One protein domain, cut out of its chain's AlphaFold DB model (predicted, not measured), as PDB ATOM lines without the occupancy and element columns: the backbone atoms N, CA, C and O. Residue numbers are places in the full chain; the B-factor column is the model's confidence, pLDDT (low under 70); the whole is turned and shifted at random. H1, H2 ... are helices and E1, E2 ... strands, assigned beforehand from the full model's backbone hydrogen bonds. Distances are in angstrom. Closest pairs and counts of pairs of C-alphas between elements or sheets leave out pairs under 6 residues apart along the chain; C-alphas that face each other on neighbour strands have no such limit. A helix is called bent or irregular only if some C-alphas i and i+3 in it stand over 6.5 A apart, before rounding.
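Overview. This is residues 108 to 203 of the 275 residues of an uncharacterized protein of Latescibacteria bacterium DG_63 (UniProt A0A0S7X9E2). There is little regular structure here: a small antiparallel sheet, E1 - E2 - E5, has the short helix H1 over E1, and the hairpin of E3 and E4 packs by E3 on E5. One long loop, residues 141 to 179, joins H1 to E3, and its residues 157 to 162 stick out. The 96 printed residues, 27 in named elements, run E1 E2 H1 E3 E4 E5; the class is mixed. The whole is compact, with a radius of gyration of the C-alphas of 14.2 A and spans of 45 by 32 by 24 A.

Arrangement. Start at E2, residues 129 to 133, whose hairpin partner E1, residues 117 to 121, has N 118 and O 132 2.8 A apart. E5, residues 199 to 202, is antiparallel to E2, with N 131 and O 201 2.8 A apart. H1, residues 134 to 140, is over E1 at a height over the sheet of 7.6 A; their closest C-alphas, Ala 117 and Gly 134, are 4.3 A apart. H1 is irregular, C-alphas 135 and 138 being 7.2 A apart, with 1 of 3 O i to N i+4 and 3 of 4 O i to N i+3 pairs within hydrogen-bond range. In the hairpin of E3, residues 180 to 182, and E4, residues 189 to 191, N 181 and O 190 are 2.9 A apart. The closest C-alphas of E3 and E5, Tyr 180 and Tyr 199, are 5.0 A apart.

Along the chain. Find C-alpha 117 at (601.162, 330.151, 308.931), where E1 begins its 13.2 A; E2 spans 12.6 A, H1 10.1 A, E3 6.8 A and E4 7.1 A. E5 spans 10.2 A, to C-alpha 202 at (598.380, 320.225, 303.547).

Size, cuts and confidence. The printed part has no cut; the C-alphas farthest apart, Ser 125 and Glu 159, are 46.5 A apart. The link from H1 to E3 is long, 39 residues, and holds residues 153 to 164, where pLDDT is under 70.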
ATOM      1  N   THR A 108     592.958 330.007 305.840       96.50
ATOM      2  CA  THR A 108     592.346 331.246 305.339       96.50
ATOM      3  C   THR A 108     593.438 332.238 304.981       96.50
ATOM      4  O   THR A 108     594.337 332.466 305.780       96.50
ATOM      5  N   SER A 109     593.392 332.818 303.782       96.62
ATOM      6  CA  SER A 109     594.340 333.874 303.411       96.62
ATOM      7  C   SER A 109     594.080 335.117 304.254       96.62
ATOM      8  O   SER A 109     592.924 335.494 304.457       96.62
ATOM      9  N   VAL A 110     595.149 335.778 304.680       96.50
ATOM     10  CA  VAL A 110     595.102 337.062 305.387       96.50
ATOM     11  C   VAL A 110     596.061 338.063 304.744       96.50
ATOM     12  O   VAL A 110     596.673 337.770 303.713       96.50
ATOM     13  N   ASP A 111     596.162 339.259 305.324       94.44
ATOM     14  CA  ASP A 111     597.120 340.265 304.879       94.44
ATOM     15  C   ASP A 111     598.560 339.748 305.017       94.44
ATOM     16  O   ASP A 111     598.905 338.981 305.922       94.44
ATOM     17  N   ALA A 112     599.423 340.171 304.092       92.38
ATOM     18  CA  ALA A 112     600.783 339.659 304.026       92.38
ATOM     19  C   ALA A 112     601.543 339.896 305.345       92.38
ATOM     20  O   ALA A 112     601.651 341.024 305.833       92.38
ATOM     21  N   GLY A 113     602.098 338.821 305.902       90.88
ATOM     22  CA  GLY A 113     602.872 338.825 307.140       90.88
ATOM     23  C   GLY A 113     602.067 338.891 308.443       90.88
ATOM     24  O   GLY A 113     602.699 338.942 309.502       90.88
ATOM     25  N   THR A 114     600.728 338.896 308.407       95.31
ATOM     26  CA  THR A 114     599.899 339.006 309.625       95.31
ATOM     27  C   THR A 114     599.355 337.679 310.147       95.31
ATOM     28  O   THR A 114     598.851 337.648 311.266       95.31
ATOM     29  N   GLY A 115     599.430 336.608 309.359       96.94
ATOM     30  CA  GLY A 115     598.893 335.297 309.713       96.94
ATOM     31  C   GLY A 115     599.777 334.481 310.654       96.94
ATOM     32  O   GLY A 115     600.905 334.862 310.999       96.94
ATOM     33  N   ASN A 116     599.267 333.319 311.059       96.56
ATOM     34  CA  ASN A 116     599.996 332.356 311.886       96.56
ATOM     35  C   ASN A 116     600.755 331.276 311.094       96.56
ATOM     36  O   ASN A 116     601.558 330.562 311.690       96.56
ATOM     37  N   ALA A 117     600.569 331.181 309.777       97.81
ATOM     38  CA  ALA A 117     601.162 330.151 308.931       97.81
ATOM     39  C   ALA A 117     601.531 330.665 307.527       97.81
ATOM     40  O   ALA A 117     601.100 331.727 307.074       97.81
ATOM     41  N   GLY A 118     602.348 329.882 306.828       97.94
ATOM     42  CA  GLY A 118     602.696 330.052 305.421       97.94
ATOM     43  C   GLY A 118     602.340 328.818 304.600       97.94
ATOM     44  O   GLY A 118     602.068 327.750 305.145       97.94
ATOM     45  N   LYS A 119     602.368 328.953 303.273       97.25
ATOM     46  CA  LYS A 119     602.198 327.838 302.335       97.25
ATOM     47  C   LYS A 119     603.479 327.627 301.546       97.25
ATOM     48  O   LYS A 119     603.876 328.493 300.772       97.25
ATOM     49  N   PHE A 120     604.118 326.485 301.756       96.44
ATOM     50  CA  PHE A 120     605.301 326.055 301.025       96.44
ATOM     51  C   PHE A 120     604.894 325.125 299.888       96.44
ATOM     52  O   PHE A 120     604.314 324.066 300.123       96.44
ATOM     53  N   GLU A 121     605.182 325.525 298.653       95.50
ATOM     54  CA  GLU A 121     604.908 324.692 297.487       95.50
ATOM     55  C   GLU A 121     605.912 323.534 297.423       95.50
ATOM     56  O   GLU A 121     607.117 323.737 297.284       95.50
ATOM     57  N   ILE A 122     605.407 322.307 297.533       92.12
ATOM     58  CA  ILE A 122     606.245 321.104 297.655       92.12
ATOM     59  C   ILE A 122     606.786 320.684 296.288       92.12
ATOM     60  O   ILE A 122     607.911 320.203 296.163       92.12
ATOM     61  N   ILE A 123     605.966 320.868 295.253       88.62
ATOM     62  CA  ILE A 123     606.317 320.603 293.863       88.62
ATOM     63  C   ILE A 123     606.084 321.905 293.097       88.62
ATOM     64  O   ILE A 123     604.927 322.317 292.987       88.62
ATOM     65  N   PRO A 124     607.134 322.545 292.557       91.38
ATOM     66  CA  PRO A 124     606.998 323.816 291.859       91.38
ATOM     67  C   PRO A 124     605.912 323.786 290.775       91.38
ATOM     68  O   PRO A 124     605.905 322.892 289.926       91.38
ATOM     69  N   SER A 125     605.035 324.794 290.775       92.00
ATOM     70  CA  SER A 125     603.904 324.957 289.842       92.00
ATOM     71  C   SER A 125     602.823 323.865 289.886       92.00
ATOM     72  O   SER A 125     602.048 323.736 288.937       92.00
ATOM     73  N   SER A 126     602.751 323.076 290.958       90.44
ATOM     74  CA  SER A 126     601.699 322.064 291.136       90.44
ATOM     75  C   SER A 126     600.451 322.613 291.825       90.44
ATOM     76  O   SER A 126     599.382 322.014 291.710       90.44
ATOM     77  N   GLY A 127     600.585 323.727 292.557       89.38
ATOM     78  CA  GLY A 127     599.538 324.225 293.448       89.38
ATOM     79  C   GLY A 127     599.328 323.365 294.701       89.38
ATOM     80  O   GLY A 127     598.338 323.560 295.402       89.38
ATOM     81  N   LEU A 128     600.233 322.420 294.981       89.69
ATOM     82  CA  LEU A 128     600.211 321.569 296.167       89.69
ATOM     83  C   LEU A 128     601.087 322.184 297.255       89.69
ATOM     84  O   LEU A 128     602.316 322.237 297.114       89.69
ATOM     85  N   HIS A 129     600.468 322.614 298.355       96.56
ATOM     86  CA  HIS A 129     601.191 323.270 299.434       96.56
ATOM     87  C   HIS A 129     601.179 322.459 300.724       96.56
ATOM     88  O   HIS A 129     600.155 321.932 301.169       96.56
ATOM     89  N   MET A 130     602.344 322.431 301.360       96.44
ATOM     90  CA  MET A 130     602.470 322.150 302.779       96.44
ATOM     91  C   MET A 130     602.197 323.442 303.543       96.44
ATOM     92  O   MET A 130     602.708 324.508 303.193       96.44
ATOM     93  N   ILE A 131     601.404 323.351 304.598       97.75
ATOM     94  CA  ILE A 131     601.190 324.450 305.527       97.75
ATOM     95  C   ILE A 131     602.359 324.442 306.517       97.75
ATOM     96  O   ILE A 131     602.690 323.405 307.086       97.75
ATOM     97  N   VAL A 132     603.002 325.591 306.695       97.69
ATOM     98  CA  VAL A 132     604.188 325.768 307.538       97.69
ATOM     99  C   VAL A 132     603.831 326.698 308.700       97.69
ATOM    100  O   VAL A 132     603.334 327.795 308.442       97.69
ATOM    101  N   PRO A 133     604.103 326.329 309.964       97.50
ATOM    102  CA  PRO A 133     603.934 327.218 311.106       97.50
ATOM    103  C   PRO A 133     604.707 328.517 310.922       97.50
ATOM    104  O   PRO A 133     605.850 328.518 310.454       97.50
ATOM    105  N   GLY A 134     604.131 329.628 311.369       96.69
ATOM    106  CA  GLY A 134     604.711 330.958 311.234       96.69
ATOM    107  C   GLY A 134     606.192 331.038 311.633       96.69
ATOM    108  O   GLY A 134     606.992 331.597 310.877       96.69
ATOM    109  N   PRO A 135     606.611 330.500 312.793       95.44
ATOM    110  CA  PRO A 135     608.016 330.525 313.205       95.44
ATOM    111  C   PRO A 135     608.983 329.829 312.231       95.44
ATOM    112  O   PRO A 135     610.163 330.174 312.210       95.44
ATOM    113  N   LEU A 136     608.496 328.896 311.409       96.69
ATOM    114  CA  LEU A 136     609.284 328.169 310.413       96.69
ATOM    115  C   LEU A 136     609.237 328.803 309.015       96.69
ATOM    116  O   LEU A 136     610.086 328.482 308.190       96.69
ATOM    117  N   CYS A 137     608.330 329.745 308.740       97.12
ATOM    118  CA  CYS A 137     608.170 330.344 307.407       97.12
ATOM    119  C   CYS A 137     609.483 330.879 306.805       97.12
ATOM    120  O   CYS A 137     609.754 330.665 305.625       97.12
ATOM    121  N   ALA A 138     610.348 331.500 307.618       96.00
ATOM    122  CA  ALA A 138     611.647 332.000 307.158       96.00
ATOM    123  C   ALA A 138     612.604 330.882 306.704       96.00
ATOM    124  O   ALA A 138     613.382 331.088 305.776       96.00
ATOM    125  N   VAL A 139     612.532 329.700 307.328       95.50
ATOM    126  CA  VAL A 139     613.331 328.517 306.958       95.50
ATOM    127  C   VAL A 139     612.903 327.989 305.588       95.50
ATOM    128  O   VAL A 139     613.745 327.602 304.785       95.50
ATOM    129  N   PHE A 140     611.601 328.036 305.309       95.44
ATOM    130  CA  PHE A 140     611.010 327.586 304.048       95.44
ATOM    131  C   PHE A 140     610.952 328.680 302.969       95.44
ATOM    132  O   PHE A 140     610.530 328.408 301.848       95.44
ATOM    133  N   GLY A 141     611.376 329.910 303.280       96.12
ATOM    134  CA  GLY A 141     611.348 331.031 302.338       96.12
ATOM    135  C   GLY A 141     609.938 331.498 301.963       96.12
ATOM    136  O   GLY A 141     609.735 331.972 300.849       96.12
ATOM    137  N   VAL A 142     608.968 331.362 302.874       96.81
ATOM    138  CA  VAL A 142     607.559 331.734 302.657       96.81
ATOM    139  C   VAL A 142     607.109 332.848 303.606       96.81
ATOM    140  O   VAL A 142     607.732 333.093 304.640       96.81
ATOM    141  N   GLY A 143     606.031 333.549 303.246       96.25
ATOM    142  CA  GLY A 143     605.381 334.555 304.091       96.25
ATOM    143  C   GLY A 143     604.460 333.941 305.150       96.25
ATOM    144  O   GLY A 143     604.141 332.751 305.103       96.25
ATOM    145  N   LYS A 144     604.025 334.762 306.111       97.12
ATOM    146  CA  LYS A 144     602.986 334.413 307.095       97.12
ATOM    147  C   LYS A 144     601.638 334.957 306.630       97.12
ATOM    148  O   LYS A 144     601.078 335.858 307.244       97.12
ATOM    149  N   ASP A 145     601.179 334.484 305.483       97.19
ATOM    150  CA  ASP A 145     600.059 335.106 304.766       97.19
ATOM    151  C   ASP A 145     598.750 334.320 304.953       97.19
ATOM    152  O   ASP A 145     597.754 334.568 304.273       97.19
ATOM    153  N   TRP A 146     598.758 333.339 305.861       97.88
ATOM    154  CA  TRP A 146     597.658 332.410 306.084       97.88
ATOM    155  C   TRP A 146     597.388 332.219 307.572       97.88
ATOM    156  O   TRP A 146     598.318 332.177 308.374       97.88
ATOM    157  N   ASP A 147     596.117 332.040 307.908       97.19
ATOM    158  CA  ASP A 147     595.665 331.604 309.221       97.19
ATOM    159  C   ASP A 147     595.149 330.168 309.173       97.19
ATOM    160  O   ASP A 147     594.339 329.790 308.320       97.19
ATOM    161  N   VAL A 148     595.620 329.375 310.128       95.50
ATOM    162  CA  VAL A 148     595.269 327.972 310.326       95.50
ATOM    163  C   VAL A 148     594.725 327.826 311.734       95.50
ATOM    164  O   VAL A 148     595.399 328.138 312.717       95.50
ATOM    165  N   ASP A 149     593.492 327.346 311.830       92.75
ATOM    166  CA  ASP A 149     592.832 327.133 313.106       92.75
ATOM    167  C   ASP A 149     593.163 325.737 313.642       92.75
ATOM    168  O   ASP A 149     592.546 324.744 313.257       92.75
ATOM    169  N   LEU A 150     594.169 325.671 314.516       91.56
ATOM    170  CA  LEU A 150     594.562 324.437 315.203       91.56
ATOM    171  C   LEU A 150     593.627 324.084 316.365       91.56
ATOM    172  O   LEU A 150     593.780 323.012 316.957       91.56
ATOM    173  N   THR A 151     592.682 324.965 316.712       83.25
ATOM    174  CA  THR A 151     591.807 324.728 317.855       83.25
ATOM    175  C   THR A 151     590.928 323.498 317.647       83.25
ATOM    176  O   THR A 151     590.609 323.062 316.535       83.25
ATOM    177  N   GLU A 152     590.586 322.913 318.783       74.56
ATOM    178  CA  GLU A 152     589.640 321.826 318.927       74.56
ATOM    179  C   GLU A 152     588.243 322.232 318.422       74.56
ATOM    180  O   GLU A 152     587.773 323.352 318.628       74.56
ATOM    181  N   LEU A 153     587.561 321.318 317.737       64.38
ATOM    182  CA  LEU A 153     586.139 321.437 317.439       64.38
ATOM    183  C   LEU A 153     585.377 321.302 318.751       64.38
ATOM    184  O   LEU A 153     585.458 320.251 319.368       64.38
ATOM    185  N   GLU A 154     584.641 322.334 319.165       57.34
ATOM    186  CA  GLU A 154     583.862 322.288 320.408       57.34
ATOM    187  C   GLU A 154     583.039 320.994 320.521       57.34
ATOM    188  O   GLU A 154     582.209 320.715 319.651       57.34
ATOM    189  N   GLU A 155     583.259 320.239 321.602       55.75
ATOM    190  CA  GLU A 155     582.447 319.075 321.962       55.75
ATOM    191  C   GLU A 155     580.968 319.472 322.090       55.75
ATOM    192  O   GLU A 155     580.631 320.555 322.587       55.75
ATOM    193  N   ASP A 156     580.069 318.549 321.752       49.25
ATOM    194  CA  ASP A 156     578.645 318.638 322.090       49.25
ATOM    195  C   ASP A 156     578.403 318.310 323.581       49.25
ATOM    196  O   ASP A 156     577.432 317.666 323.942       49.25
ATOM    197  N   GLY A 157     579.284 318.770 324.480       48.62
ATOM    198  CA  GLY A 157     579.086 318.813 325.938       48.62
ATOM    199  C   GLY A 157     578.649 317.512 326.625       48.62
ATOM    200  O   GLY A 157     578.164 317.567 327.756       48.62
ATOM    201  N   ASN A 158     578.768 316.365 325.961       53.38
ATOM    202  CA  ASN A 158     578.315 315.078 326.451       53.38
ATOM    203  C   ASN A 158     579.531 314.184 326.676       53.38
ATOM    204  O   ASN A 158     580.256 313.825 325.757       53.38
ATOM    205  N   GLU A 159     579.729 313.803 327.929       44.44
ATOM    206  CA  GLU A 159     580.889 313.058 328.428       44.44
ATOM    207  C   GLU A 159     580.945 311.602 327.900       44.44
ATOM    208  O   GLU A 159     581.913 310.879 328.133       44.44
ATOM    209  N   ASP A 160     579.897 311.166 327.188       53.22
ATOM    210  CA  ASP A 160     579.808 309.897 326.454       53.22
ATOM    211  C   ASP A 160     580.217 310.025 324.961       53.22
ATOM    212  O   ASP A 160     580.196 309.024 324.234       53.22
ATOM    213  N   GLU A 161     580.541 311.232 324.482       54.03
ATOM    214  CA  GLU A 161     580.688 311.552 323.060       54.03
ATOM    215  C   GLU A 161     582.144 311.684 322.591       54.03
ATOM    216  O   GLU A 161     583.115 311.642 323.337       54.03
ATOM    217  N   ILE A 162     582.269 311.667 321.273       56.56
ATOM    218  CA  ILE A 162     583.482 311.491 320.478       56.56
ATOM    219  C   ILE A 162     584.591 312.461 320.856       56.56
ATOM    220  O   ILE A 162     584.295 313.614 321.144       56.56
ATOM    221  N   PRO A 163     585.862 312.022 320.781       57.62
ATOM    222  CA  PRO A 163     586.987 312.891 321.078       57.62
ATOM    223  C   PRO A 163     586.927 314.211 320.315       57.62
ATOM    224  O   PRO A 163     586.649 314.228 319.112       57.62
ATOM    225  N   THR A 164     587.262 315.294 321.007       63.16
ATOM    226  CA  THR A 164     587.431 316.628 320.442       63.16
ATOM    227  C   THR A 164     588.453 316.610 319.313       63.16
ATOM    228  O   THR A 164     589.656 316.541 319.534       63.16
ATOM    229  N   LEU A 165     588.001 316.631 318.061       70.75
ATOM    230  CA  LEU A 165     588.909 316.635 316.915       70.75
ATOM    231  C   LEU A 165     589.374 318.062 316.636       70.75
ATOM    232  O   LEU A 165     588.573 318.987 316.661       70.75
ATOM    233  N   THR A 166     590.638 318.270 316.281       79.12
ATOM    234  CA  THR A 166     591.032 319.545 315.664       79.12
ATOM    235  C   THR A 166     590.409 319.694 314.265       79.12
ATOM    236  O   THR A 166     590.100 318.700 313.590       79.12
ATOM    237  N   LYS A 167     590.243 320.940 313.801       84.19
ATOM    238  CA  LYS A 167     589.741 321.253 312.449       84.19
ATOM    239  C   LYS A 167     590.704 320.854 311.335       84.19
ATOM    240  O   LYS A 167     590.270 320.630 310.204       84.19
ATOM    241  N   VAL A 168     591.999 320.802 311.633       92.06
ATOM    242  CA  VAL A 168     593.033 320.437 310.662       92.06
ATOM    243  C   VAL A 168     593.223 318.928 310.576       92.06
ATOM    244  O   VAL A 168     592.785 318.169 311.437       92.06
ATOM    245  N   VAL A 169     593.869 318.477 309.506       92.31
ATOM    246  CA  VAL A 169     594.033 317.056 309.201       92.31
ATOM    247  C   VAL A 169     595.523 316.742 309.115       92.31
ATOM    248  O   VAL A 169     596.143 316.988 308.077       92.31
ATOM    249  N   PRO A 170     596.118 316.206 310.193       93.56
ATOM    250  CA  PRO A 170     597.516 315.817 310.180       93.56
ATOM    251  C   PRO A 170     597.750 314.617 309.261       93.56
ATOM    252  O   PRO A 170     596.959 313.671 309.201       93.56
ATOM    253  N   VAL A 171     598.877 314.652 308.555       91.94
ATOM    254  CA  VAL A 171     599.368 313.553 307.727       91.94
ATOM    255  C   VAL A 171     600.778 313.169 308.174       91.94
ATOM    256  O   VAL A 171     601.609 314.063 308.324       91.94
ATOM    257  N   PRO A 172     601.060 311.873 308.424       91.44
ATOM    258  CA  PRO A 172     602.364 311.421 308.887       91.44
ATOM    259  C   PRO A 172     603.528 311.919 308.028       91.44
ATOM    260  O   PRO A 172     603.499 311.804 306.803       91.44
ATOM    261  N   ALA A 173     604.571 312.392 308.704       88.81
ATOM    262  CA  ALA A 173     605.879 312.720 308.154       88.81
ATOM    263  C   ALA A 173     606.865 311.616 308.595       88.81
ATOM    264  O   ALA A 173     607.436 311.694 309.687       88.81
ATOM    265  N   PRO A 174     607.000 310.516 307.827       78.25
ATOM    266  CA  PRO A 174     607.677 309.299 308.288       78.25
ATOM    267  C   PRO A 174     609.171 309.490 308.571       78.25
ATOM    268  O   PRO A 174     609.739 308.719 309.345       78.25
ATOM    269  N   ASP A 175     609.785 310.513 307.982       84.00
ATOM    270  CA  ASP A 175     611.207 310.815 308.131       84.00
ATOM    271  C   ASP A 175     611.496 311.741 309.329       84.00
ATOM    272  O   ASP A 175     612.652 312.081 309.594       84.00
ATOM    273  N   GLY A 176     610.461 312.101 310.104       81.94
ATOM    274  CA  GLY A 176     610.588 312.951 311.289       81.94
ATOM    275  C   GLY A 176     610.946 314.398 310.955       81.94
ATOM    276  O   GLY A 176     611.594 315.067 311.755       81.94
ATOM    277  N   ASP A 177     610.555 314.855 309.768       87.75
ATOM    278  CA  ASP A 177     610.731 316.203 309.223       87.75
ATOM    279  C   ASP A 177     609.414 317.002 309.218       87.75
ATOM    280  O   ASP A 177     609.239 317.955 308.458       87.75
ATOM    281  N   GLY A 178     608.461 316.602 310.064       94.94
ATOM    282  CA  GLY A 178     607.161 317.241 310.163       94.94
ATOM    283  C   GLY A 178     607.207 318.607 310.843       94.94
ATOM    284  O   GLY A 178     608.070 318.907 311.671       94.94
ATOM    285  N   CYS A 179     606.228 319.447 310.531       96.69
ATOM    286  CA  CYS A 179     606.058 320.755 311.164       96.69
ATOM    287  C   CYS A 179     605.079 320.744 312.350       96.69
ATOM    288  O   CYS A 179     604.937 321.763 313.028       96.69
ATOM    289  N   TYR A 180     604.401 319.624 312.600       96.94
ATOM    290  CA  TYR A 180     603.340 319.513 313.596       96.94
ATOM    291  C   TYR A 180     603.439 318.224 314.408       96.94
ATOM    292  O   TYR A 180     603.899 317.186 313.923       96.94
ATOM    293  N   ASP A 181     602.941 318.298 315.637       94.62
ATOM    294  CA  ASP A 181     602.712 317.159 316.518       94.62
ATOM    295  C   ASP A 181     601.209 316.920 316.676       94.62
ATOM    296  O   ASP A 181     600.412 317.860 316.639       94.62
ATOM    297  N   TRP A 182     600.828 315.657 316.857       91.94
ATOM    298  CA  TRP A 182     599.453 315.240 317.119       91.94
ATOM    299  C   TRP A 182     599.409 314.386 318.381       91.94
ATOM    300  O   TRP A 182     600.197 313.447 318.527       91.94
ATOM    301  N   ASP A 183     598.495 314.723 319.282       88.19
ATOM    302  CA  ASP A 183     598.302 314.020 320.544       88.19
ATOM    303  C   ASP A 183     597.221 312.933 320.393       88.19
ATOM    304  O   ASP A 183     596.099 313.201 319.980       88.19
ATOM    305  N   GLU A 184     597.545 311.680 320.714       81.25
ATOM    306  CA  GLU A 184     596.620 310.539 320.583       81.25
ATOM    307  C   GLU A 184     595.502 310.502 321.639       81.25
ATOM    308  O   GLU A 184     594.522 309.749 321.495       81.25
ATOM    309  N   GLU A 185     595.688 311.220 322.744       78.31
ATOM    310  CA  GLU A 185     594.757 311.286 323.862       78.31
ATOM    311  C   GLU A 185     593.764 312.425 323.668       78.31
ATOM    312  O   GLU A 185     592.561 312.177 323.761       78.31
ATOM    313  N   THR A 186     594.259 313.625 323.355       80.06
ATOM    314  CA  THR A 186     593.436 314.833 323.179       80.06
ATOM    315  C   THR A 186     593.058 315.106 321.731       80.06
ATOM    316  O   THR A 186     592.195 315.934 321.481       80.06
ATOM    317  N   TYR A 187     593.683 314.421 320.768       81.94
ATOM    318  CA  TYR A 187     593.509 314.643 319.327       81.94
ATOM    319  C   TYR A 187     593.916 316.046 318.853       81.94
ATOM    320  O   TYR A 187     593.708 316.385 317.680       81.94
ATOM    321  N   ALA A 188     594.543 316.834 319.729       87.50
ATOM    322  CA  ALA A 188     595.030 318.164 319.424       87.50
ATOM    323  C   ALA A 188     596.199 318.101 318.436       87.50
ATOM    324  O   ALA A 188     597.044 317.204 318.489       87.50
ATOM    325  N   VAL A 189     596.260 319.092 317.546       92.94
ATOM    326  CA  VAL A 189     597.428 319.344 316.700       92.94
ATOM    327  C   VAL A 189     598.131 320.588 317.212       92.94
ATOM    328  O   VAL A 189     597.501 321.606 317.488       92.94
ATOM    329  N   SER A 190     599.449 320.504 317.337       94.81
ATOM    330  CA  SER A 190     600.293 321.591 317.826       94.81
ATOM    331  C   SER A 190     601.478 321.819 316.897       94.81
ATOM    332  O   SER A 190     601.891 320.930 316.154       94.81
ATOM    333  N   GLU A 191     602.008 323.036 316.903       96.38
ATOM    334  CA  GLU A 191     603.178 323.384 316.102       96.38
ATOM    335  C   GLU A 191     604.446 322.746 316.682       96.38
ATOM    336  O   GLU A 191     604.748 322.902 317.867       96.38
ATOM    337  N   ASN A 192     605.253 322.116 315.826       95.88
ATOM    338  CA  ASN A 192     606.593 321.669 316.177       95.88
ATOM    339  C   ASN A 192     607.625 322.670 315.648       95.88
ATOM    340  O   ASN A 192     608.063 322.618 314.498       95.88
ATOM    341  N   LEU A 193     608.060 323.578 316.519       92.94
ATOM    342  CA  LEU A 193     608.954 324.684 316.147       92.94
ATOM    343  C   LEU A 193     610.377 324.247 315.763       92.94
ATOM    344  O   LEU A 193     611.196 325.083 315.386       92.94
ATOM    345  N   GLN A 194     610.698 322.958 315.889       92.31
ATOM    346  CA  GLN A 194     611.999 322.408 315.519       92.31
ATOM    347  C   GLN A 194     612.003 321.800 314.112       92.31
ATOM    348  O   GLN A 194     613.072 321.387 313.661       92.31
ATOM    349  N   GLY A 195     610.845 321.722 313.438       90.50
ATOM    350  CA  GLY A 195     610.710 320.994 312.172       90.50
ATOM    351  C   GLY A 195     611.014 319.503 312.333       90.50
ATOM    352  O   GLY A 195     611.626 318.898 311.458       90.50
ATOM    353  N   LYS A 196     610.693 318.951 313.510       92.75
ATOM    354  CA  LYS A 196     610.901 317.540 313.872       92.75
ATOM    355  C   LYS A 196     609.617 316.861 314.336       92.75
ATOM    356  O   LYS A 196     609.658 315.883 315.082       92.75
ATOM    357  N   GLY A 197     608.485 317.441 313.966       93.38
ATOM    358  CA  GLY A 197     607.177 316.893 314.260       93.38
ATOM    359  C   GLY A 197     606.960 315.579 313.522       93.38
ATOM    360  O   GLY A 197     607.609 315.281 312.518       93.38
ATOM    361  N   ALA A 198     606.024 314.780 314.017       93.06
ATOM    362  CA  ALA A 198     605.649 313.525 313.368       93.06
ATOM    363  C   ALA A 198     604.651 313.719 312.208       93.06
ATOM    364  O   ALA A 198     604.320 312.750 311.517       93.06
ATOM    365  N   TYR A 199     604.152 314.942 311.996       95.25
ATOM    366  CA  TYR A 199     603.067 315.232 311.062       95.25
ATOM    367  C   TYR A 199     603.274 316.531 310.278       95.25
ATOM    368  O   TYR A 199     603.933 317.469 310.724       95.25
ATOM    369  N   ASN A 200     602.636 316.589 309.112       96.06
ATOM    370  CA  ASN A 200     602.495 317.767 308.266       96.06
ATOM    371  C   ASN A 200     601.015 318.071 308.007       96.06
ATOM    372  O   ASN A 200     600.161 317.186 308.103       96.06
ATOM    373  N   LEU A 201     600.725 319.325 307.662       96.69
ATOM    374  CA  LEU A 201     599.411 319.785 307.216       96.69
ATOM    375  C   LEU A 201     599.497 320.206 305.747       96.69
ATOM    376  O   LEU A 201     600.510 320.752 305.311       96.69
ATOM    377  N   PHE A 202     598.431 319.967 304.988       96.00
ATOM    378  CA  PHE A 202     598.380 320.225 303.547       96.00
ATOM    379  C   PHE A 202     597.083 320.936 303.193       96.00
ATOM    380  O   PHE A 202     596.042 320.636 303.775       96.00
ATOM    381  N   ASP A 203     597.127 321.857 302.233       94.94
ATOM    382  CA  ASP A 203     595.946 322.610 301.781       94.94
ATOM    383  C   ASP A 203     595.169 321.917 300.649       94.94
ATOM    384  O   ASP A 203     594.239 322.486 300.078       94.94
TER     385      ASP A 203